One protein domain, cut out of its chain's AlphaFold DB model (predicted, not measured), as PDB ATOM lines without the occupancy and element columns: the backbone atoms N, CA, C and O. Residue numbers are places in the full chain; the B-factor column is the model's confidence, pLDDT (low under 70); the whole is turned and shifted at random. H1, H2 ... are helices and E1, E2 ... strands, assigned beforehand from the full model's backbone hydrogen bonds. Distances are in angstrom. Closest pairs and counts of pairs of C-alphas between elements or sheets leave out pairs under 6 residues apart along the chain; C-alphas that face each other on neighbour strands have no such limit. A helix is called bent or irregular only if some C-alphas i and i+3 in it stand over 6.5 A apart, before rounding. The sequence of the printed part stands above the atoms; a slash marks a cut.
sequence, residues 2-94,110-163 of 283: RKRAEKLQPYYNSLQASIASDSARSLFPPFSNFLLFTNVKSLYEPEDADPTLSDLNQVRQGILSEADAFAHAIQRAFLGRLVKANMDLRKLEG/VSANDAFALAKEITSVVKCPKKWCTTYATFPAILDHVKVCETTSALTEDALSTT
ATOM      1  N   ARG A   2     219.073 180.895 250.647       80.12
ATOM      2  CA  ARG A   2     217.802 181.302 251.293       80.12
ATOM      3  C   ARG A   2     217.923 181.750 252.763       80.12
ATOM      4  O   ARG A   2     217.529 182.861 253.077       80.12
ATOM      5  N   LYS A   3     218.563 180.949 253.627       83.44
ATOM      6  CA  LYS A   3     218.793 181.317 255.042       83.44
ATOM      7  C   LYS A   3     219.616 182.604 255.225       83.44
ATOM      8  O   LYS A   3     219.424 183.303 256.209       83.44
ATOM      9  N   ARG A   4     220.542 182.909 254.302       86.44
ATOM     10  CA  ARG A   4     221.337 184.153 254.337       86.44
ATOM     11  C   ARG A   4     220.481 185.348 253.938       86.44
ATOM     12  O   ARG A   4     220.475 186.341 254.647       86.44
ATOM     13  N   ALA A   5     219.699 185.209 252.869       86.62
ATOM     14  CA  ALA A   5     218.741 186.225 252.452       86.62
ATOM     15  C   ALA A   5     217.728 186.545 253.568       86.62
ATOM     16  O   ALA A   5     217.487 187.708 253.861       86.62
ATOM     17  N   GLU A   6     217.203 185.525 254.256       89.62
ATOM     18  CA  GLU A   6     216.260 185.677 255.376       89.62
ATOM     19  C   GLU A   6     216.844 186.476 256.562       89.62
ATOM     20  O   GLU A   6     216.090 187.163 257.251       89.62
ATOM     21  N   LYS A   7     218.175 186.496 256.764       90.56
ATOM     22  CA  LYS A   7     218.812 187.363 257.779       90.56
ATOM     23  C   LYS A   7     218.617 188.859 257.500       90.56
ATOM     24  O   LYS A   7     218.732 189.652 258.428       90.56
ATOM     25  N   LEU A   8     218.308 189.257 256.262       93.12
ATOM     26  CA  LEU A   8     218.048 190.655 255.900       93.12
ATOM     27  C   LEU A   8     216.626 191.116 256.249       93.12
ATOM     28  O   LEU A   8     216.330 192.305 256.128       93.12
ATOM     29  N   GLN A   9     215.745 190.222 256.714       93.00
ATOM     30  CA  GLN A   9     214.365 190.563 257.076       93.00
ATOM     31  C   GLN A   9     214.263 191.724 258.090       93.00
ATOM     32  O   GLN A   9     213.443 192.618 257.866       93.00
ATOM     33  N   PRO A  10     215.075 191.795 259.170       93.50
ATOM     34  CA  PRO A  10     215.021 192.919 260.106       93.50
ATOM     35  C   PRO A  10     215.386 194.254 259.446       93.50
ATOM     36  O   PRO A  10     214.749 195.272 259.716       93.50
ATOM     37  N   TYR A  11     216.368 194.248 258.540       95.12
ATOM     38  CA  TYR A  11     216.775 195.441 257.800       95.12
ATOM     39  C   TYR A  11     215.689 195.891 256.814       95.12
ATOM     40  O   TYR A  11     215.320 197.064 256.804       95.12
ATOM     41  N   TYR A  12     215.097 194.953 256.067       94.88
ATOM     42  CA  TYR A  12     213.931 195.208 255.217       94.88
ATOM     43  C   TYR A  12     212.770 195.837 256.011       94.88
ATOM     44  O   TYR A  12     212.243 196.878 255.615       94.88
ATOM     45  N   ASN A  13     212.413 195.254 257.163       92.94
ATOM     46  CA  ASN A  13     211.330 195.759 258.012       92.94
ATOM     47  C   ASN A  13     211.629 197.186 258.508       92.94
ATOM     48  O   ASN A  13     210.739 198.034 258.521       92.94
ATOM     49  N   SER A  14     212.884 197.470 258.880       93.44
ATOM     50  CA  SER A  14     213.326 198.805 259.303       93.44
ATOM     51  C   SER A  14     213.244 199.836 258.171       93.44
ATOM     52  O   SER A  14     212.760 200.949 258.387       93.44
ATOM     53  N   LEU A  15     213.662 199.473 256.953       93.94
ATOM     54  CA  LEU A  15     213.546 200.337 255.776       93.94
ATOM     55  C   LEU A  15     212.087 200.681 255.484       93.94
ATOM     56  O   LEU A  15     211.753 201.860 255.374       93.94
ATOM     57  N   GLN A  16     211.215 199.673 255.437       91.56
ATOM     58  CA  GLN A  16     209.789 199.881 255.203       91.56
ATOM     59  C   GLN A  16     209.161 200.759 256.295       91.56
ATOM     60  O   GLN A  16     208.412 201.684 255.990       91.56
ATOM     61  N   ALA A  17     209.492 200.512 257.567       89.50
ATOM     62  CA  ALA A  17     208.983 201.299 258.689       89.50
ATOM     63  C   ALA A  17     209.453 202.764 258.662       89.50
ATOM     64  O   ALA A  17     208.752 203.631 259.177       89.50
ATOM     65  N   SER A  18     210.605 203.051 258.046       89.12
ATOM     66  CA  SER A  18     211.136 204.417 257.930       89.12
ATOM     67  C   SER A  18     210.420 205.294 256.894       89.12
ATOM     68  O   SER A  18     210.644 206.502 256.855       89.12
ATOM     69  N   ILE A  19     209.546 204.715 256.067       89.19
ATOM     70  CA  ILE A  19     208.742 205.457 255.093       89.19
ATOM     71  C   ILE A  19     207.505 206.024 255.802       89.19
ATOM     72  O   ILE A  19     206.707 205.281 256.369       89.19
ATOM     73  N   ALA A  20     207.331 207.345 255.750       84.69
ATOM     74  CA  ALA A  20     206.276 208.034 256.498       84.69
ATOM     75  C   ALA A  20     204.863 207.830 255.922       84.69
ATOM     76  O   ALA A  20     203.896 207.747 256.673       84.69
ATOM     77  N   SER A  21     204.726 207.772 254.594       85.56
ATOM     78  CA  SER A  21     203.419 207.667 253.933       85.56
ATOM     79  C   SER A  21     202.950 206.217 253.842       85.56
ATOM     80  O   SER A  21     203.674 205.375 253.316       85.56
ATOM     81  N   ASP A  22     201.711 205.943 254.261       78.75
ATOM     82  CA  ASP A  22     201.060 204.631 254.107       78.75
ATOM     83  C   ASP A  22     201.074 204.149 252.661       78.75
ATOM     84  O   ASP A  22     201.497 203.033 252.387       78.75
ATOM     85  N   SER A  23     200.707 205.022 251.722       76.81
ATOM     86  CA  SER A  23     200.691 204.697 250.293       76.81
ATOM     87  C   SER A  23     202.083 204.319 249.772       76.81
ATOM     88  O   SER A  23     202.246 203.320 249.069       76.81
ATOM     89  N   ALA A  24     203.115 205.071 250.172       84.75
ATOM     90  CA  ALA A  24     204.498 204.761 249.808       84.75
ATOM     91  C   ALA A  24     204.993 203.470 250.486       84.75
ATOM     92  O   ALA A  24     205.695 202.673 249.864       84.75
ATOM     93  N   ARG A  25     204.577 203.209 251.734       89.00
ATOM     94  CA  ARG A  25     204.835 201.936 252.420       89.00
ATOM     95  C   ARG A  25     204.185 200.764 251.708       89.00
ATOM     96  O   ARG A  25     204.834 199.723 251.599       89.00
ATOM     97  N   SER A  26     202.959 200.918 251.207       87.81
ATOM     98  CA  SER A  26     202.277 199.891 250.417       87.81
ATOM     99  C   SER A  26     203.036 199.584 249.131       87.81
ATOM    100  O   SER A  26     203.233 198.415 248.810       87.81
ATOM    101  N   LEU A  27     203.550 200.611 248.452       89.06
ATOM    102  CA  LEU A  27     204.346 200.476 247.229       89.06
ATOM    103  C   LEU A  27     205.756 199.908 247.437       89.06
ATOM    104  O   LEU A  27     206.358 199.444 246.469       89.06
ATOM    105  N   PHE A  28     206.272 199.898 248.670       92.69
ATOM    106  CA  PHE A  28     207.550 199.256 248.969       92.69
ATOM    107  C   PHE A  28     207.517 197.778 248.526       92.69
ATOM    108  O   PHE A  28     206.514 197.097 248.772       92.69
ATOM    109  N   PRO A  29     208.568 197.270 247.859       92.19
ATOM    110  CA  PRO A  29     208.575 195.929 247.279       92.19
ATOM    111  C   PRO A  29     208.304 194.845 248.326       92.19
ATOM    112  O   PRO A  29     208.782 194.958 249.451       92.19
ATOM    113  N   PRO A  30     207.608 193.748 247.973       91.25
ATOM    114  CA  PRO A  30     207.616 192.541 248.789       91.25
ATOM    115  C   PRO A  30     209.039 192.047 249.053       91.25
ATOM    116  O   PRO A  30     209.924 192.236 248.219       91.25
ATOM    117  N   PHE A  31     209.252 191.347 250.170       92.25
ATOM    118  CA  PHE A  31     210.586 190.858 250.537       92.25
ATOM    119  C   PHE A  31     211.244 190.029 249.420       92.25
ATOM    120  O   PHE A  31     212.423 190.194 249.129       92.25
ATOM    121  N   SER A  32     210.470 189.206 248.707       90.25
ATOM    122  CA  SER A  32     210.965 188.434 247.561       90.25
ATOM    123  C   SER A  32     211.434 189.300 246.384       90.25
ATOM    124  O   SER A  32     212.384 188.914 245.712       90.25
ATOM    125  N   ASN A  33     210.827 190.467 246.146       92.94
ATOM    126  CA  ASN A  33     211.294 191.449 245.160       92.94
ATOM    127  C   ASN A  33     212.507 192.230 245.666       92.94
ATOM    128  O   ASN A  33     213.443 192.445 244.904       92.94
ATOM    129  N   PHE A  34     212.502 192.617 246.943       94.06
ATOM    130  CA  PHE A  34     213.616 193.306 247.595       94.06
ATOM    131  C   PHE A  34     214.923 192.516 247.458       94.06
ATOM    132  O   PHE A  34     215.954 193.080 247.118       94.06
ATOM    133  N   LEU A  35     214.877 191.193 247.623       93.25
ATOM    134  CA  LEU A  35     216.052 190.334 247.453       93.25
ATOM    135  C   LEU A  35     216.617 190.323 246.021       93.25
ATOM    136  O   LEU A  35     217.765 189.923 245.832       93.25
ATOM    137  N   LEU A  36     215.846 190.743 245.012       92.69
ATOM    138  CA  LEU A  36     216.307 190.804 243.622       92.69
ATOM    139  C   LEU A  36     217.081 192.083 243.295       92.69
ATOM    140  O   LEU A  36     217.717 192.136 242.243       92.69
ATOM    141  N   PHE A  37     217.029 193.086 244.171       95.50
ATOM    142  CA  PHE A  37     217.712 194.359 243.985       95.50
ATOM    143  C   PHE A  37     219.224 194.178 243.968       95.50
ATOM    144  O   PHE A  37     219.792 193.427 244.763       95.50
ATOM    145  N   THR A  38     219.884 194.897 243.070       95.62
ATOM    146  CA  THR A  38     221.329 194.805 242.856       95.62
ATOM    147  C   THR A  38     222.081 195.203 244.121       95.62
ATOM    148  O   THR A  38     223.012 194.506 244.521       95.62
ATOM    149  N   ASN A  39     221.627 196.258 244.808       94.88
ATOM    150  CA  ASN A  39     222.233 196.714 246.061       94.88
ATOM    151  C   ASN A  39     221.965 195.773 247.248       94.88
ATOM    152  O   ASN A  39     222.657 195.854 248.258       94.88
ATOM    153  N   VAL A  40     220.962 194.892 247.152       94.88
ATOM    154  CA  VAL A  40     220.643 193.908 248.200       94.88
ATOM    155  C   VAL A  40     221.418 192.614 247.983       94.88
ATOM    156  O   VAL A  40     221.899 192.026 248.946       94.88
ATOM    157  N   LYS A  41     221.572 192.170 246.732       93.25
ATOM    158  CA  LYS A  41     222.281 190.931 246.373       93.25
ATOM    159  C   LYS A  41     223.695 190.856 246.939       93.25
ATOM    160  O   LYS A  41     224.072 189.827 247.504       93.25
ATOM    161  N   SER A  42     224.440 191.958 246.879       89.94
ATOM    162  CA  SER A  42     225.796 192.048 247.437       89.94
ATOM    163  C   SER A  42     225.867 191.739 248.939       89.94
ATOM    164  O   SER A  42     226.914 191.312 249.415       89.94
ATOM    165  N   LEU A  43     224.761 191.891 249.680       92.25
ATOM    166  CA  LEU A  43     224.699 191.657 251.124       92.25
ATOM    167  C   LEU A  43     224.493 190.185 251.522       92.25
ATOM    168  O   LEU A  43     224.600 189.875 252.707       92.25
ATOM    169  N   TYR A  44     224.129 189.283 250.599       91.94
ATOM    170  CA  TYR A  44     223.788 187.892 250.963       91.94
ATOM    171  C   TYR A  44     224.192 186.809 249.950       91.94
ATOM    172  O   TYR A  44     224.168 185.615 250.296       91.94
ATOM    173  N   GLU A  45     224.514 187.180 248.705       91.62
ATOM    174  CA  GLU A  45     224.971 186.232 247.685       91.62
ATOM    175  C   GLU A  45     226.337 185.604 248.024       91.62
ATOM    176  O   GLU A  45     226.404 184.367 247.957       91.62
ATOM    177  N   PRO A  46     227.368 186.362 248.475       89.00
ATOM    178  CA  PRO A  46     228.631 185.771 248.920       89.00
ATOM    179  C   PRO A  46     228.404 184.694 249.991       89.00
ATOM    180  O   PRO A  46     227.497 184.792 250.826       89.00
ATOM    181  N   GLU A  47     229.170 183.603 249.938       82.88
ATOM    182  CA  GLU A  47     228.922 182.447 250.807       82.88
ATOM    183  C   GLU A  47     229.132 182.751 252.290       82.88
ATOM    184  O   GLU A  47     228.384 182.235 253.129       82.88
ATOM    185  N   ASP A  48     230.087 183.632 252.554       83.50
ATOM    186  CA  ASP A  48     230.551 184.167 253.827       83.50
ATOM    187  C   ASP A  48     229.914 185.520 254.192       83.50
ATOM    188  O   ASP A  48     230.327 186.147 255.163       83.50
ATOM    189  N   ALA A  49     228.892 185.966 253.452       82.38
ATOM    190  CA  ALA A  49     228.236 187.244 253.712       82.38
ATOM    191  C   ALA A  49     227.657 187.325 255.140       82.38
ATOM    192  O   ALA A  49     226.729 186.586 255.498       82.38
ATOM    193  N   ASP A  50     228.176 188.273 255.920       86.81
ATOM    194  CA  ASP A  50     227.673 188.671 257.236       86.81
ATOM    195  C   ASP A  50     227.736 190.209 257.348       86.81
ATOM    196  O   ASP A  50     228.701 190.764 257.874       86.81
ATOM    197  N   PRO A  51     226.762 190.923 256.749       88.50
ATOM    198  CA  PRO A  51     226.838 192.370 256.577       88.50
ATOM    199  C   PRO A  51     226.775 193.099 257.922       88.50
ATOM    200  O   PRO A  51     225.878 192.879 258.739       88.50
ATOM    201  N   THR A  52     227.706 194.026 258.124       91.62
ATOM    202  CA  THR A  52     227.740 194.919 259.282       91.62
ATOM    203  C   THR A  52     226.731 196.059 259.135       91.62
ATOM    204  O   THR A  52     226.225 196.347 258.050       91.62
ATOM    205  N   LEU A  53     226.477 196.796 260.221       91.31
ATOM    206  CA  LEU A  53     225.645 198.004 260.165       91.31
ATOM    207  C   LEU A  53     226.198 199.053 259.178       91.31
ATOM    208  O   LEU A  53     225.421 199.780 258.559       91.31
ATOM    209  N   SER A  54     227.523 199.121 259.016       92.75
ATOM    210  CA  SER A  54     228.168 200.012 258.047       92.75
ATOM    211  C   SER A  54     227.802 199.624 256.615       92.75
ATOM    212  O   SER A  54     227.370 200.484 255.847       92.75
ATOM    213  N   ASP A  55     227.876 198.331 256.288       92.56
ATOM    214  CA  ASP A  55     227.539 197.809 254.957       92.56
ATOM    215  C   ASP A  55     226.074 198.101 254.614       92.56
ATOM    216  O   ASP A  55     225.763 198.621 253.541       92.56
ATOM    217  N   LEU A  56     225.171 197.864 255.574       93.81
ATOM    218  CA  LEU A  56     223.744 198.161 255.432       93.81
ATOM    219  C   LEU A  56     223.475 199.655 255.204       93.81
ATOM    220  O   LEU A  56     222.599 200.013 254.414       93.81
ATOM    221  N   ASN A  57     224.201 200.543 255.885       93.56
ATOM    222  CA  ASN A  57     224.044 201.987 255.716       93.56
ATOM    223  C   ASN A  57     224.602 202.478 254.375       93.56
ATOM    224  O   ASN A  57     224.002 203.364 253.767       93.56
ATOM    225  N   GLN A  58     225.697 201.886 253.892       94.50
ATOM    226  CA  GLN A  58     226.317 202.248 252.617       94.50
ATOM    227  C   GLN A  58     225.376 202.004 251.432       94.50
ATOM    228  O   GLN A  58     225.250 202.856 250.554       94.50
ATOM    229  N   VAL A  59     224.671 200.870 251.419       94.81
ATOM    230  CA  VAL A  59     223.768 200.515 250.311       94.81
ATOM    231  C   VAL A  59     222.364 201.109 250.445       94.81
ATOM    232  O   VAL A  59     221.578 201.058 249.499       94.81
ATOM    233  N   ARG A  60     222.035 201.706 251.599       94.88
ATOM    234  CA  ARG A  60     220.685 202.184 251.938       94.88
ATOM    235  C   ARG A  60     220.075 203.076 250.856       94.88
ATOM    236  O   ARG A  60     218.930 202.862 250.470       94.88
ATOM    237  N   GLN A  61     220.817 204.071 250.374       94.56
ATOM    238  CA  GLN A  61     220.300 205.007 249.369       94.56
ATOM    239  C   GLN A  61     220.082 204.333 248.008       94.56
ATOM    240  O   GLN A  61     219.068 204.583 247.360       94.56
ATOM    241  N   GLY A  62     220.977 203.422 247.611       96.06
ATOM    242  CA  GLY A  62     220.813 202.628 246.389       96.06
ATOM    243  C   GLY A  62     219.568 201.743 246.445       96.06
ATOM    244  O   GLY A  62     218.774 201.731 245.509       96.06
ATOM    245  N   ILE A  63     219.333 201.092 247.586       96.31
ATOM    246  CA  ILE A  63     218.136 200.278 247.830       96.31
ATOM    247  C   ILE A  63     216.856 201.115 247.756       96.31
ATOM    248  O   ILE A  63     215.877 200.679 247.153       96.31
ATOM    249  N   LEU A  64     216.837 202.302 248.369       94.44
ATOM    250  CA  LEU A  64     215.666 203.182 248.317       94.44
ATOM    251  C   LEU A  64     215.390 203.667 246.887       94.44
ATOM    252  O   LEU A  64     214.231 203.734 246.490       94.44
ATOM    253  N   SER A  65     216.435 203.925 246.095       95.88
ATOM    254  CA  SER A  65     216.290 204.253 244.673       95.88
ATOM    255  C   SER A  65     215.741 203.078 243.852       95.88
ATOM    256  O   SER A  65     214.857 203.281 243.022       95.88
ATOM    257  N   GLU A  66     216.194 201.845 244.100       96.31
ATOM    258  CA  GLU A  66     215.635 200.650 243.449       96.31
ATOM    259  C   GLU A  66     214.179 200.390 243.874       96.31
ATOM    260  O   GLU A  66     213.350 200.002 243.048       96.31
ATOM    261  N   ALA A  67     213.840 200.650 245.141       94.75
ATOM    262  CA  ALA A  67     212.470 200.550 245.642       94.75
ATOM    263  C   ALA A  67     211.531 201.558 244.962       94.75
ATOM    264  O   ALA A  67     210.409 201.198 244.604       94.75
ATOM    265  N   ASP A  68     211.993 202.790 244.746       93.62
ATOM    266  CA  ASP A  68     211.249 203.824 244.025       93.62
ATOM    267  C   ASP A  68     211.050 203.457 242.543       93.62
ATOM    268  O   ASP A  68     209.934 203.501 242.019       93.62
ATOM    269  N   ALA A  69     212.102 202.956 241.883       94.00
ATOM    270  CA  ALA A  69     212.010 202.453 240.513       94.00
ATOM    271  C   ALA A  69     211.010 201.288 240.386       94.00
ATOM    272  O   ALA A  69     210.198 201.259 239.455       94.00
ATOM    273  N   PHE A  70     211.017 200.355 241.345       92.69
ATOM    274  CA  PHE A  70     210.033 199.275 241.427       92.69
ATOM    275  C   PHE A  70     208.605 199.813 241.588       92.69
ATOM    276  O   PHE A  70     207.700 199.381 240.866       92.69
ATOM    277  N   ALA A  71     208.397 200.766 242.502       90.81
ATOM    278  CA  ALA A  71     207.092 201.372 242.745       90.81
ATOM    279  C   ALA A  71     206.530 202.012 241.466       90.81
ATOM    280  O   ALA A  71     205.383 201.750 241.088       90.81
ATOM    281  N   HIS A  72     207.359 202.775 240.748       89.25
ATOM    282  CA  HIS A  72     206.987 203.386 239.476       89.25
ATOM    283  C   HIS A  72     206.663 202.360 238.384       89.25
ATOM    284  O   HIS A  72     205.677 202.536 237.660       89.25
ATOM    285  N   ALA A  73     207.452 201.288 238.264       89.19
ATOM    286  CA  ALA A  73     207.218 200.233 237.279       89.19
ATOM    287  C   ALA A  73     205.876 199.521 237.521       89.19
ATOM    288  O   ALA A  73     205.037 199.445 236.620       89.19
ATOM    289  N   ILE A  74     205.619 199.088 238.761       86.56
ATOM    290  CA  ILE A  74     204.370 198.411 239.130       86.56
ATOM    291  C   ILE A  74     203.161 199.335 238.975       86.56
ATOM    292  O   ILE A  74     202.136 198.915 238.433       86.56
ATOM    293  N   GLN A  75     203.263 200.599 239.395       84.88
ATOM    294  CA  GLN A  75     202.171 201.560 239.238       84.88
ATOM    295  C   GLN A  75     201.843 201.806 237.760       84.88
ATOM    296  O   GLN A  75     200.669 201.829 237.382       84.88
ATOM    297  N   ARG A  76     202.861 201.951 236.902       83.75
ATOM    298  CA  ARG A  76     202.671 202.129 235.457       83.75
ATOM    299  C   ARG A  76     202.013 200.906 234.823       83.75
ATOM    300  O   ARG A  76     201.035 201.061 234.089       83.75
ATOM    301  N   ALA A  77     202.517 199.708 235.119       83.75
ATOM    302  CA  ALA A  77     201.960 198.457 234.610       83.75
ATOM    303  C   ALA A  77     200.489 198.296 235.019       83.75
ATOM    304  O   ALA A  77     199.632 197.966 234.194       83.75
ATOM    305  N   PHE A  78     200.179 198.611 236.277       83.12
ATOM    306  CA  PHE A  78     198.824 198.565 236.798       83.12
ATOM    307  C   PHE A  78     197.865 199.510 236.061       83.12
ATOM    308  O   PHE A  78     196.811 199.077 235.590       83.12
ATOM    309  N   LEU A  79     198.236 200.788 235.920       80.44
ATOM    310  CA  LEU A  79     197.414 201.781 235.224       80.44
ATOM    311  C   LEU A  79     197.184 201.397 233.756       80.44
ATOM    312  O   LEU A  79     196.056 201.475 233.273       80.44
ATOM    313  N   GLY A  80     198.218 200.903 233.065       79.31
ATOM    314  CA  GLY A  80     198.091 200.421 231.688       79.31
ATOM    315  C   GLY A  80     197.089 199.267 231.553       79.31
ATOM    316  O   GLY A  80     196.245 199.266 230.653       79.31
ATOM    317  N   ARG A  81     197.120 198.307 232.487       80.94
ATOM    318  CA  ARG A  81     196.179 197.174 232.524       80.94
ATOM    319  C   ARG A  81     194.748 197.612 232.820       80.94
ATOM    320  O   ARG A  81     193.823 197.105 232.188       80.94
ATOM    321  N   LEU A  82     194.565 198.560 233.739       79.69
ATOM    322  CA  LEU A  82     193.256 199.124 234.061       79.69
ATOM    323  C   LEU A  82     192.618 199.795 232.839       79.69
ATOM    324  O   LEU A  82     191.465 199.512 232.510       79.69
ATOM    325  N   VAL A  83     193.379 200.649 232.150       77.88
ATOM    326  CA  VAL A  83     192.923 201.335 230.935       77.88
ATOM    327  C   VAL A  83     192.531 200.322 229.865       77.88
ATOM    328  O   VAL A  83     191.430 200.408 229.318       77.88
ATOM    329  N   LYS A  84     193.382 199.320 229.618       80.06
ATOM    330  CA  LYS A  84     193.096 198.263 228.643       80.06
ATOM    331  C   LYS A  84     191.800 197.518 228.975       80.06
ATOM    332  O   LYS A  84     190.934 197.398 228.115       80.06
ATOM    333  N   ALA A  85     191.637 197.063 230.216       80.56
ATOM    334  CA  ALA A  85     190.446 196.329 230.636       80.56
ATOM    335  C   ALA A  85     189.160 197.161 230.490       80.56
ATOM    336  O   ALA A  85     188.125 196.625 230.100       80.56
ATOM    337  N   ASN A  86     189.226 198.470 230.751       78.06
ATOM    338  CA  ASN A  86     188.093 199.373 230.558       78.06
ATOM    339  C   ASN A  86     187.730 199.526 229.072       78.06
ATOM    340  O   ASN A  86     186.554 199.513 228.712       78.06
ATOM    341  N   MET A  87     188.736 199.658 228.204       75.56
ATOM    342  CA  MET A  87     188.521 199.712 226.757       75.56
ATOM    343  C   MET A  87     187.918 198.410 226.226       75.56
ATOM    344  O   MET A  87     187.004 198.447 225.406       75.56
ATOM    345  N   ASP A  88     188.407 197.268 226.705       79.25
ATOM    346  CA  ASP A  88     187.901 195.955 226.309       79.25
ATOM    347  C   ASP A  88     186.451 195.745 226.783       79.25
ATOM    348  O   ASP A  88     185.634 195.243 226.014       79.25
ATOM    349  N   LEU A  89     186.087 196.213 227.985       77.88
ATOM    350  CA  LEU A  89     184.694 196.212 228.453       77.88
ATOM    351  C   LEU A  89     183.771 197.009 227.520       77.88
ATOM    352  O   LEU A  89     182.745 196.492 227.092       77.88
ATOM    353  N   ARG A  90     184.160 198.236 227.151       74.44
ATOM    354  CA  ARG A  90     183.360 199.082 226.247       74.44
ATOM    355  C   ARG A  90     183.111 198.417 224.891       74.44
ATOM    356  O   ARG A  90     182.038 198.576 224.315       74.44
ATOM    357  N   LYS A  91     184.086 197.656 224.379       72.38
ATOM    358  CA  LYS A  91     183.913 196.864 223.149       72.38
ATOM    359  C   LYS A  91     182.887 195.742 223.336       72.38
ATOM    360  O   LYS A  91     182.065 195.536 222.449       72.38
ATOM    361  N   LEU A  92     182.931 195.033 224.469       71.56
ATOM    362  CA  LEU A  92     181.991 193.948 224.789       71.56
ATOM    363  C   LEU A  92     180.550 194.446 224.955       71.56
ATOM    364  O   LEU A  92     179.619 193.750 224.566       71.56
ATOM    365  N   GLU A  93     180.362 195.654 225.483       70.44
ATOM    366  CA  GLU A  93     179.047 196.294 225.650       70.44
ATOM    367  C   GLU A  93     178.409 196.743 224.319       70.44
ATOM    368  O   GLU A  93     177.328 197.324 224.316       70.44
ATOM    369  N   GLY A  94     179.042 196.467 223.172       59.44
ATOM    370  CA  GLY A  94     178.481 196.795 221.862       59.44
ATOM    371  C   GLY A  94     178.470 198.294 221.564       59.44
ATOM    372  O   GLY A  94     177.708 198.735 220.706       59.44
ATOM    373  N   VAL A 110     194.704 207.743 226.762       51.19
ATOM    374  CA  VAL A 110     194.200 208.178 228.061       51.19
ATOM    375  C   VAL A 110     195.339 208.940 228.725       51.19
ATOM    376  O   VAL A 110     196.378 208.350 229.027       51.19
ATOM    377  N   SER A 111     195.202 210.258 228.863       59.38
ATOM    378  CA  SER A 111     196.239 211.068 229.496       59.38
ATOM    379  C   SER A 111     196.526 210.516 230.899       59.38
ATOM    380  O   SER A 111     195.689 209.823 231.487       59.38
ATOM    381  N   ALA A 112     197.692 210.818 231.483       59.75
ATOM    382  CA  ALA A 112     197.993 210.382 232.852       59.75
ATOM    383  C   ALA A 112     196.875 210.781 233.841       59.75
ATOM    384  O   ALA A 112     196.557 210.021 234.752       59.75
ATOM    385  N   ASN A 113     196.224 211.924 233.599       59.53
ATOM    386  CA  ASN A 113     195.102 212.417 234.391       59.53
ATOM    387  C   ASN A 113     193.826 211.592 234.200       59.53
ATOM    388  O   ASN A 113     193.165 211.294 235.187       59.53
ATOM    389  N   ASP A 114     193.502 211.174 232.976       58.34
ATOM    390  CA  ASP A 114     192.322 210.343 232.711       58.34
ATOM    391  C   ASP A 114     192.509 208.920 233.254       58.34
ATOM    392  O   ASP A 114     191.576 208.327 233.792       58.34
ATOM    393  N   ALA A 115     193.729 208.377 233.184       65.12
ATOM    394  CA  ALA A 115     194.051 207.071 233.752       65.12
ATOM    395  C   ALA A 115     193.980 207.123 235.283       65.12
ATOM    396  O   ALA A 115     193.521 206.178 235.923       65.12
ATOM    397  N   PHE A 116     194.393 208.248 235.868       63.38
ATOM    398  CA  PHE A 116     194.298 208.504 237.297       63.38
ATOM    399  C   PHE A 116     192.860 208.773 237.755       63.38
ATOM    400  O   PHE A 116     192.463 208.289 238.811       63.38
ATOM    401  N   ALA A 117     192.053 209.481 236.962       64.19
ATOM    402  CA  ALA A 117     190.625 209.673 237.207       64.19
ATOM    403  C   ALA A 117     189.876 208.337 237.136       64.19
ATOM    404  O   ALA A 117     189.150 208.001 238.065       64.19
ATOM    405  N   LEU A 118     190.158 207.514 236.121       64.81
ATOM    406  CA  LEU A 118     189.645 206.148 236.006       64.81
ATOM    407  C   LEU A 118     190.071 205.284 237.203       64.81
ATOM    408  O   LEU A 118     189.258 204.554 237.766       64.81
ATOM    409  N   ALA A 119     191.334 205.390 237.626       66.56
ATOM    410  CA  ALA A 119     191.842 204.708 238.812       66.56
ATOM    411  C   ALA A 119     191.214 205.213 240.113       66.56
ATOM    412  O   ALA A 119     191.165 204.450 241.067       66.56
ATOM    413  N   LYS A 120     190.721 206.456 240.172       60.38
ATOM    414  CA  LYS A 120     189.978 207.006 241.315       60.38
ATOM    415  C   LYS A 120     188.507 206.581 241.306       60.38
ATOM    416  O   LYS A 120     187.983 206.168 242.336       60.38
ATOM    417  N   GLU A 121     187.861 206.620 240.148       58.03
ATOM    418  CA  GLU A 121     186.440 206.302 239.963       58.03
ATOM    419  C   GLU A 121     186.167 204.802 240.135       58.03
ATOM    420  O   GLU A 121     185.270 204.405 240.872       58.03
ATOM    421  N   ILE A 122     187.007 203.960 239.527       58.53
ATOM    422  CA  ILE A 122     186.934 202.496 239.645       58.53
ATOM    423  C   ILE A 122     187.695 202.008 240.893       58.53
ATOM    424  O   ILE A 122     187.556 200.844 241.259       58.53
ATOM    425  N   THR A 123     188.488 202.891 241.532       53.38
ATOM    426  CA  THR A 123     189.304 202.673 242.755       53.38
ATOM    427  C   THR A 123     189.758 201.222 242.875       53.38
ATOM    428  O   THR A 123     189.247 200.372 243.599       53.38
ATOM    429  N   SER A 124     190.701 200.952 241.984       54.84
ATOM    430  CA  SER A 124     190.815 199.722 241.233       54.84
ATOM    431  C   SER A 124     191.069 198.484 242.074       54.84
ATOM    432  O   SER A 124     192.012 198.408 242.863       54.84
ATOM    433  N   VAL A 125     190.214 197.498 241.827       64.00
ATOM    434  CA  VAL A 125     190.082 196.303 242.640       64.00
ATOM    435  C   VAL A 125     191.013 195.227 242.155       64.00
ATOM    436  O   VAL A 125     190.726 194.452 241.238       64.00
ATOM    437  N   VAL A 126     192.164 195.206 242.791       73.56
ATOM    438  CA  VAL A 126     193.213 194.279 242.446       73.56
ATOM    439  C   VAL A 126     192.967 193.020 243.242       73.56
ATOM    440  O   VAL A 126     192.955 193.023 244.476       73.56
ATOM    441  N   LYS A 127     192.741 191.925 242.523       78.81
ATOM    442  CA  LYS A 127     192.769 190.614 243.153       78.81
ATOM    443  C   LYS A 127     194.193 190.349 243.620       78.81
ATOM    444  O   LYS A 127     195.141 190.615 242.881       78.81
ATOM    445  N   CYS A 128     194.347 189.763 244.801       82.62
ATOM    446  CA  CYS A 128     195.628 189.189 245.178       82.62
ATOM    447  C   CYS A 128     196.112 188.229 244.062       82.62
ATOM    448  O   CYS A 128     195.343 187.365 243.629       82.62
ATOM    449  N   PRO A 129     197.369 188.340 243.589       80.19
ATOM    450  CA  PRO A 129     197.920 187.498 242.521       80.19
ATOM    451  C   PRO A 129     197.965 186.007 242.888       80.19
ATOM    452  O   PRO A 129     198.131 185.140 242.028       80.19
ATOM    453  N   LYS A 130     197.831 185.671 244.175       79.88
ATOM    454  CA  LYS A 130     197.796 184.289 244.647       79.88
ATOM    455  C   LYS A 130     196.488 183.620 244.240       79.88
ATOM    456  O   LYS A 130     195.413 184.033 244.655       79.88
ATOM    457  N   LYS A 131     196.589 182.519 243.484       75.62
ATOM    458  CA  LYS A 131     195.435 181.769 242.946       75.62
ATOM    459  C   LYS A 131     194.387 181.403 244.005       75.62
ATOM    460  O   LYS A 131     193.194 181.507 243.732       75.62
ATOM    461  N   TRP A 132     194.840 180.976 245.184       77.00
ATOM    462  CA  TRP A 132     193.992 180.558 246.304       77.00
ATOM    463  C   TRP A 132     193.496 181.728 247.160       77.00
ATOM    464  O   TRP A 132     192.545 181.565 247.919       77.00
ATOM    465  N   CYS A 133     194.103 182.909 247.030       79.50
ATOM    466  CA  CYS A 133     193.667 184.080 247.761       79.50
ATOM    467  C   CYS A 133     192.487 184.744 247.046       79.50
ATOM    468  O   CYS A 133     192.499 184.994 245.838       79.50
ATOM    469  N   THR A 134     191.437 185.024 247.810       75.38
ATOM    470  CA  THR A 134     190.216 185.669 247.317       75.38
ATOM    471  C   THR A 134     190.132 187.132 247.720       75.38
ATOM    472  O   THR A 134     189.099 187.753 247.488       75.38
ATOM    473  N   THR A 135     191.182 187.657 248.352       78.38
ATOM    474  CA  THR A 135     191.256 189.048 248.781       78.38
ATOM    475  C   THR A 135     191.305 189.957 247.567       78.38
ATOM    476  O   THR A 135     192.081 189.748 246.630       78.38
ATOM    477  N   TYR A 136     190.483 190.989 247.638       76.94
ATOM    478  CA  TYR A 136     190.462 192.109 246.726       76.94
ATOM    479  C   TYR A 136     190.754 193.360 247.544       76.94
ATOM    480  O   TYR A 136     190.175 193.530 248.616       76.94
ATOM    481  N   ALA A 137     191.654 194.207 247.057       75.12
ATOM    482  CA  ALA A 137     191.944 195.486 247.688       75.12
ATOM    483  C   ALA A 137     192.227 196.564 246.634       75.12
ATOM    484  O   ALA A 137     192.471 196.248 245.465       75.12
ATOM    485  N   THR A 138     192.194 197.833 247.036       75.94
ATOM    486  CA  THR A 138     192.610 198.938 246.167       75.94
ATOM    487  C   THR A 138     194.114 198.894 245.923       75.94
ATOM    488  O   THR A 138     194.888 198.429 246.758       75.94
ATOM    489  N   PHE A 139     194.562 199.396 244.778       77.94
ATOM    490  CA  PHE A 139     195.975 199.715 244.596       77.94
ATOM    491  C   PHE A 139     196.303 201.068 245.264       77.94
ATOM    492  O   PHE A 139     195.538 202.013 245.065       77.94
ATOM    493  N   PRO A 140     197.418 201.211 246.011       80.62
ATOM    494  CA  PRO A 140     198.453 200.204 246.261       80.62
ATOM    495  C   PRO A 140     198.213 199.306 247.486       80.62
ATOM    496  O   PRO A 140     199.006 198.397 247.697       80.62
ATOM    497  N   ALA A 141     197.149 199.496 248.273       81.38
ATOM    498  CA  ALA A 141     196.893 198.754 249.519       81.38
ATOM    499  C   ALA A 141     196.930 197.214 249.375       81.38
ATOM    500  O   ALA A 141     197.356 196.506 250.289       81.38
ATOM    501  N   ILE A 142     196.559 196.669 248.209       82.00
ATOM    502  CA  ILE A 142     196.693 195.236 247.900       82.00
ATOM    503  C   ILE A 142     198.124 194.717 248.083       82.00
ATOM    504  O   ILE A 142     198.315 193.553 248.432       82.00
ATOM    505  N   LEU A 143     199.134 195.562 247.873       85.31
ATOM    506  CA  LEU A 143     200.535 195.185 248.003       85.31
ATOM    507  C   LEU A 143     200.916 194.869 249.452       85.31
ATOM    508  O   LEU A 143     201.763 194.006 249.668       85.31
ATOM    509  N   ASP A 144     200.261 195.476 250.444       85.75
ATOM    510  CA  ASP A 144     200.473 195.106 251.846       85.75
ATOM    511  C   ASP A 144     199.932 193.716 252.144       85.75
ATOM    512  O   ASP A 144     200.605 192.903 252.779       85.75
ATOM    513  N   HIS A 145     198.767 193.389 251.587       84.19
ATOM    514  CA  HIS A 145     198.260 192.029 251.660       84.19
ATOM    515  C   HIS A 145     199.210 191.038 250.965       84.19
ATOM    516  O   HIS A 145     199.491 189.979 251.519       84.19
ATOM    517  N   VAL A 146     199.755 191.378 249.792       84.44
ATOM    518  CA  VAL A 146     200.716 190.538 249.047       84.44
ATOM    519  C   VAL A 146     201.970 190.225 249.868       84.44
ATOM    520  O   VAL A 146     202.443 189.091 249.814       84.44
ATOM    521  N   LYS A 147     202.484 191.181 250.653       86.12
ATOM    522  CA  LYS A 147     203.647 190.973 251.539       86.12
ATOM    523  C   LYS A 147     203.395 189.901 252.601       86.12
ATOM    524  O   LYS A 147     204.313 189.163 252.939       86.12
ATOM    525  N   VAL A 148     202.162 189.813 253.106       82.25
ATOM    526  CA  VAL A 148     201.772 188.881 254.180       82.25
ATOM    527  C   VAL A 148     201.219 187.564 253.634       82.25
ATOM    528  O   VAL A 148     201.377 186.520 254.255       82.25
ATOM    529  N   CYS A 149     200.610 187.572 252.446       79.25
ATOM    530  CA  CYS A 149     199.984 186.413 251.795       79.25
ATOM    531  C   CYS A 149     201.008 185.385 251.240       79.25
ATOM    532  O   CYS A 149     200.728 184.668 250.280       79.25
ATOM    533  N   GLU A 150     202.208 185.333 251.829       63.59
ATOM    534  CA  GLU A 150     203.353 184.485 251.474       63.59
ATOM    535  C   GLU A 150     203.587 184.353 249.963       63.59
ATOM    536  O   GLU A 150     203.304 183.337 249.310       63.59
ATOM    537  N   THR A 151     204.175 185.385 249.359       61.78
ATOM    538  CA  THR A 151     204.692 185.295 247.994       61.78
ATOM    539  C   THR A 151     206.101 184.710 247.966       61.78
ATOM    540  O   THR A 151     207.102 185.412 247.935       61.78
ATOM    541  N   THR A 152     206.185 183.377 247.876       63.47
ATOM    542  CA  THR A 152     207.437 182.668 247.525       63.47
ATOM    543  C   THR A 152     208.042 183.106 246.184       63.47
ATOM    544  O   THR A 152     209.191 182.785 245.902       63.47
ATOM    545  N   SER A 153     207.281 183.815 245.350       74.19
ATOM    546  CA  SER A 153     207.706 184.324 244.049       74.19
ATOM    547  C   SER A 153     207.647 185.845 244.054       74.19
ATOM    548  O   SER A 153     206.691 186.416 244.582       74.19
ATOM    549  N   ALA A 154     208.646 186.480 243.449       82.62
ATOM    550  CA  ALA A 154     208.650 187.921 243.245       82.62
ATOM    551  C   ALA A 154     207.432 188.353 242.413       82.62
ATOM    552  O   ALA A 154     207.038 187.680 241.457       82.62
ATOM    553  N   LEU A 155     206.833 189.477 242.795       85.50
ATOM    554  CA  LEU A 155     205.782 190.137 242.038       85.50
ATOM    555  C   LEU A 155     206.347 190.591 240.689       85.50
ATOM    556  O   LEU A 155     207.362 191.285 240.646       85.50
ATOM    557  N   THR A 156     205.685 190.220 239.600       80.56
ATOM    558  CA  THR A 156     205.973 190.743 238.262       80.56
ATOM    559  C   THR A 156     204.973 191.841 237.906       80.56
ATOM    560  O   THR A 156     203.902 191.933 238.511       80.56
ATOM    561  N   GLU A 157     205.277 192.637 236.882       73.19
ATOM    562  CA  GLU A 157     204.351 193.633 236.310       73.19
ATOM    563  C   GLU A 157     203.008 193.027 235.858       73.19
ATOM    564  O   GLU A 157     201.993 193.720 235.756       73.19
ATOM    565  N   ASP A 158     202.981 191.712 235.637       72.25
ATOM    566  CA  ASP A 158     201.807 190.972 235.188       72.25
ATOM    567  C   ASP A 158     200.974 190.385 236.326       72.25
ATOM    568  O   ASP A 158     199.827 189.984 236.113       72.25
ATOM    569  N   ALA A 159     201.539 190.325 237.533       75.50
ATOM    570  CA  ALA A 159     200.905 189.678 238.671       75.50
ATOM    571  C   ALA A 159     199.626 190.414 239.100       75.50
ATOM    572  O   ALA A 159     198.633 189.780 239.458       75.50
ATOM    573  N   LEU A 160     199.624 191.747 239.025       75.62
ATOM    574  CA  LEU A 160     198.463 192.571 239.349       75.62
ATOM    575  C   LEU A 160     197.720 192.935 238.067       75.62
ATOM    576  O   LEU A 160     198.177 193.758 237.277       75.62
ATOM    577  N   SER A 161     196.560 192.321 237.850       72.75
ATOM    578  CA  SER A 161     195.740 192.598 236.673       72.75
ATOM    579  C   SER A 161     194.272 192.799 237.019       72.75
ATOM    580  O   SER A 161     193.754 192.275 238.009       72.75
ATOM    581  N   THR A 162     193.623 193.577 236.160       79.25
ATOM    582  CA  THR A 162     192.191 193.851 236.180       79.25
ATOM    583  C   THR A 162     191.604 193.349 234.867       79.25
ATOM    584  O   THR A 162     192.225 193.482 233.813       79.25
ATOM    585  N   THR A 163     190.418 192.757 234.927       81.81
ATOM    586  CA  THR A 163     189.674 192.223 233.782       81.81
ATOM    587  C   THR A 163     188.448 193.090 233.473       81.81
ATOM    588  O   THR A 163     187.969 193.806 234.357       81.81
TER     589      THR A 163
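What this domain is: This is residues 2 to 94 and 110 to 163 of the 283 residues of an uncharacterized protein of Rhodotorula sp. CCFEE 5036 (UniProt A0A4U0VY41). One very long helix, H6, kinked near one end, makes the long axis of an elongated model; the short helices H1 to H5 gather by its first half, H5 packing on it, while H7 crosses it farther on. The small helix H8 and the two-stranded hairpin E1 E2 lie off the long helix, with H8 packing on H3. The 147 printed residues hold eight named helices and two named strands, in the order H1 H2 H3 H4 H5 H6 H7 E1 E2 H8; the sheet, E1 - E2, is antiparallel and the class is mostly helix. The whole is only just compact, close to loose, with a radius of gyration of the C-alphas of 17.3 A and spans of 62 by 32 by 22 A.

How they stand to each other: Begin at H1, residues 2 to 6, which meets H2, residues 9 to 17, only through their link. H4, residues 31 to 34, is near H1 and only just touches H2, with 3 pairs of C-alphas within 8 A, the closest those of Tyr 12 and Phe 31 at 7.2 A. H5, residues 38 to 41, touches residues 59 to 63 of H6, residues 53 to 92; the closest C-alphas are those of Asn 39 and Ile 63, 5.7 A apart. Look next at H7, residues 112 to 121, which touches residues 79 to 83 of H6 about perpendicular, at 76 degrees, closest at the C-alphas of Leu 79 and Ala 115, 6.4 A. E1, residues 125 to 127, and E2, residues 136 to 138, form an antiparallel hairpin at 137 degrees, where N 126 and O 137 are 2.9 A apart, within hydrogen-bond range. H8, residues 142 to 148, touches H3, residues 22 to 27, about perpendicular, at 76 degrees, with the C-alphas of Ser 26 and Asp 144 closest at 5.3 A. H8 and H6 are apart. Every O i to N i+4 pair is within range in H1, H2, H3, H7 and H8, and 34 of 36 in H6; H4 and H5 are too short for such a pair.

Where its parts are: Find C-alpha 2 at (217.802, 181.302, 251.293), where H1 begins. H2 is 12.1 A long, H7 14.2 A and H8 10.3 A. From C-alpha 53 at (225.645, 198.004, 260.165), H6 runs 56.3 A to C-alpha 92 at (181.991, 193.948, 224.789). It has a kink of 44 degrees near residue 61 and is irregular, with C-alphas 58 and 61 7.4 A apart.

The domain as a whole: The C-alphas of Asp 48 and Gly 94 are farthest apart, 62.4 A. Residues 95 to 109 are not printed, and C-alphas 94 and 110 are 20.4 A apart across this cut. The link from H5 to H6 is long, and residues 149 to 163 hold no named element. Mean pLDDT of the printed part is 82.4; residues 94, 110 to 125 and 150 to 152 are under 70.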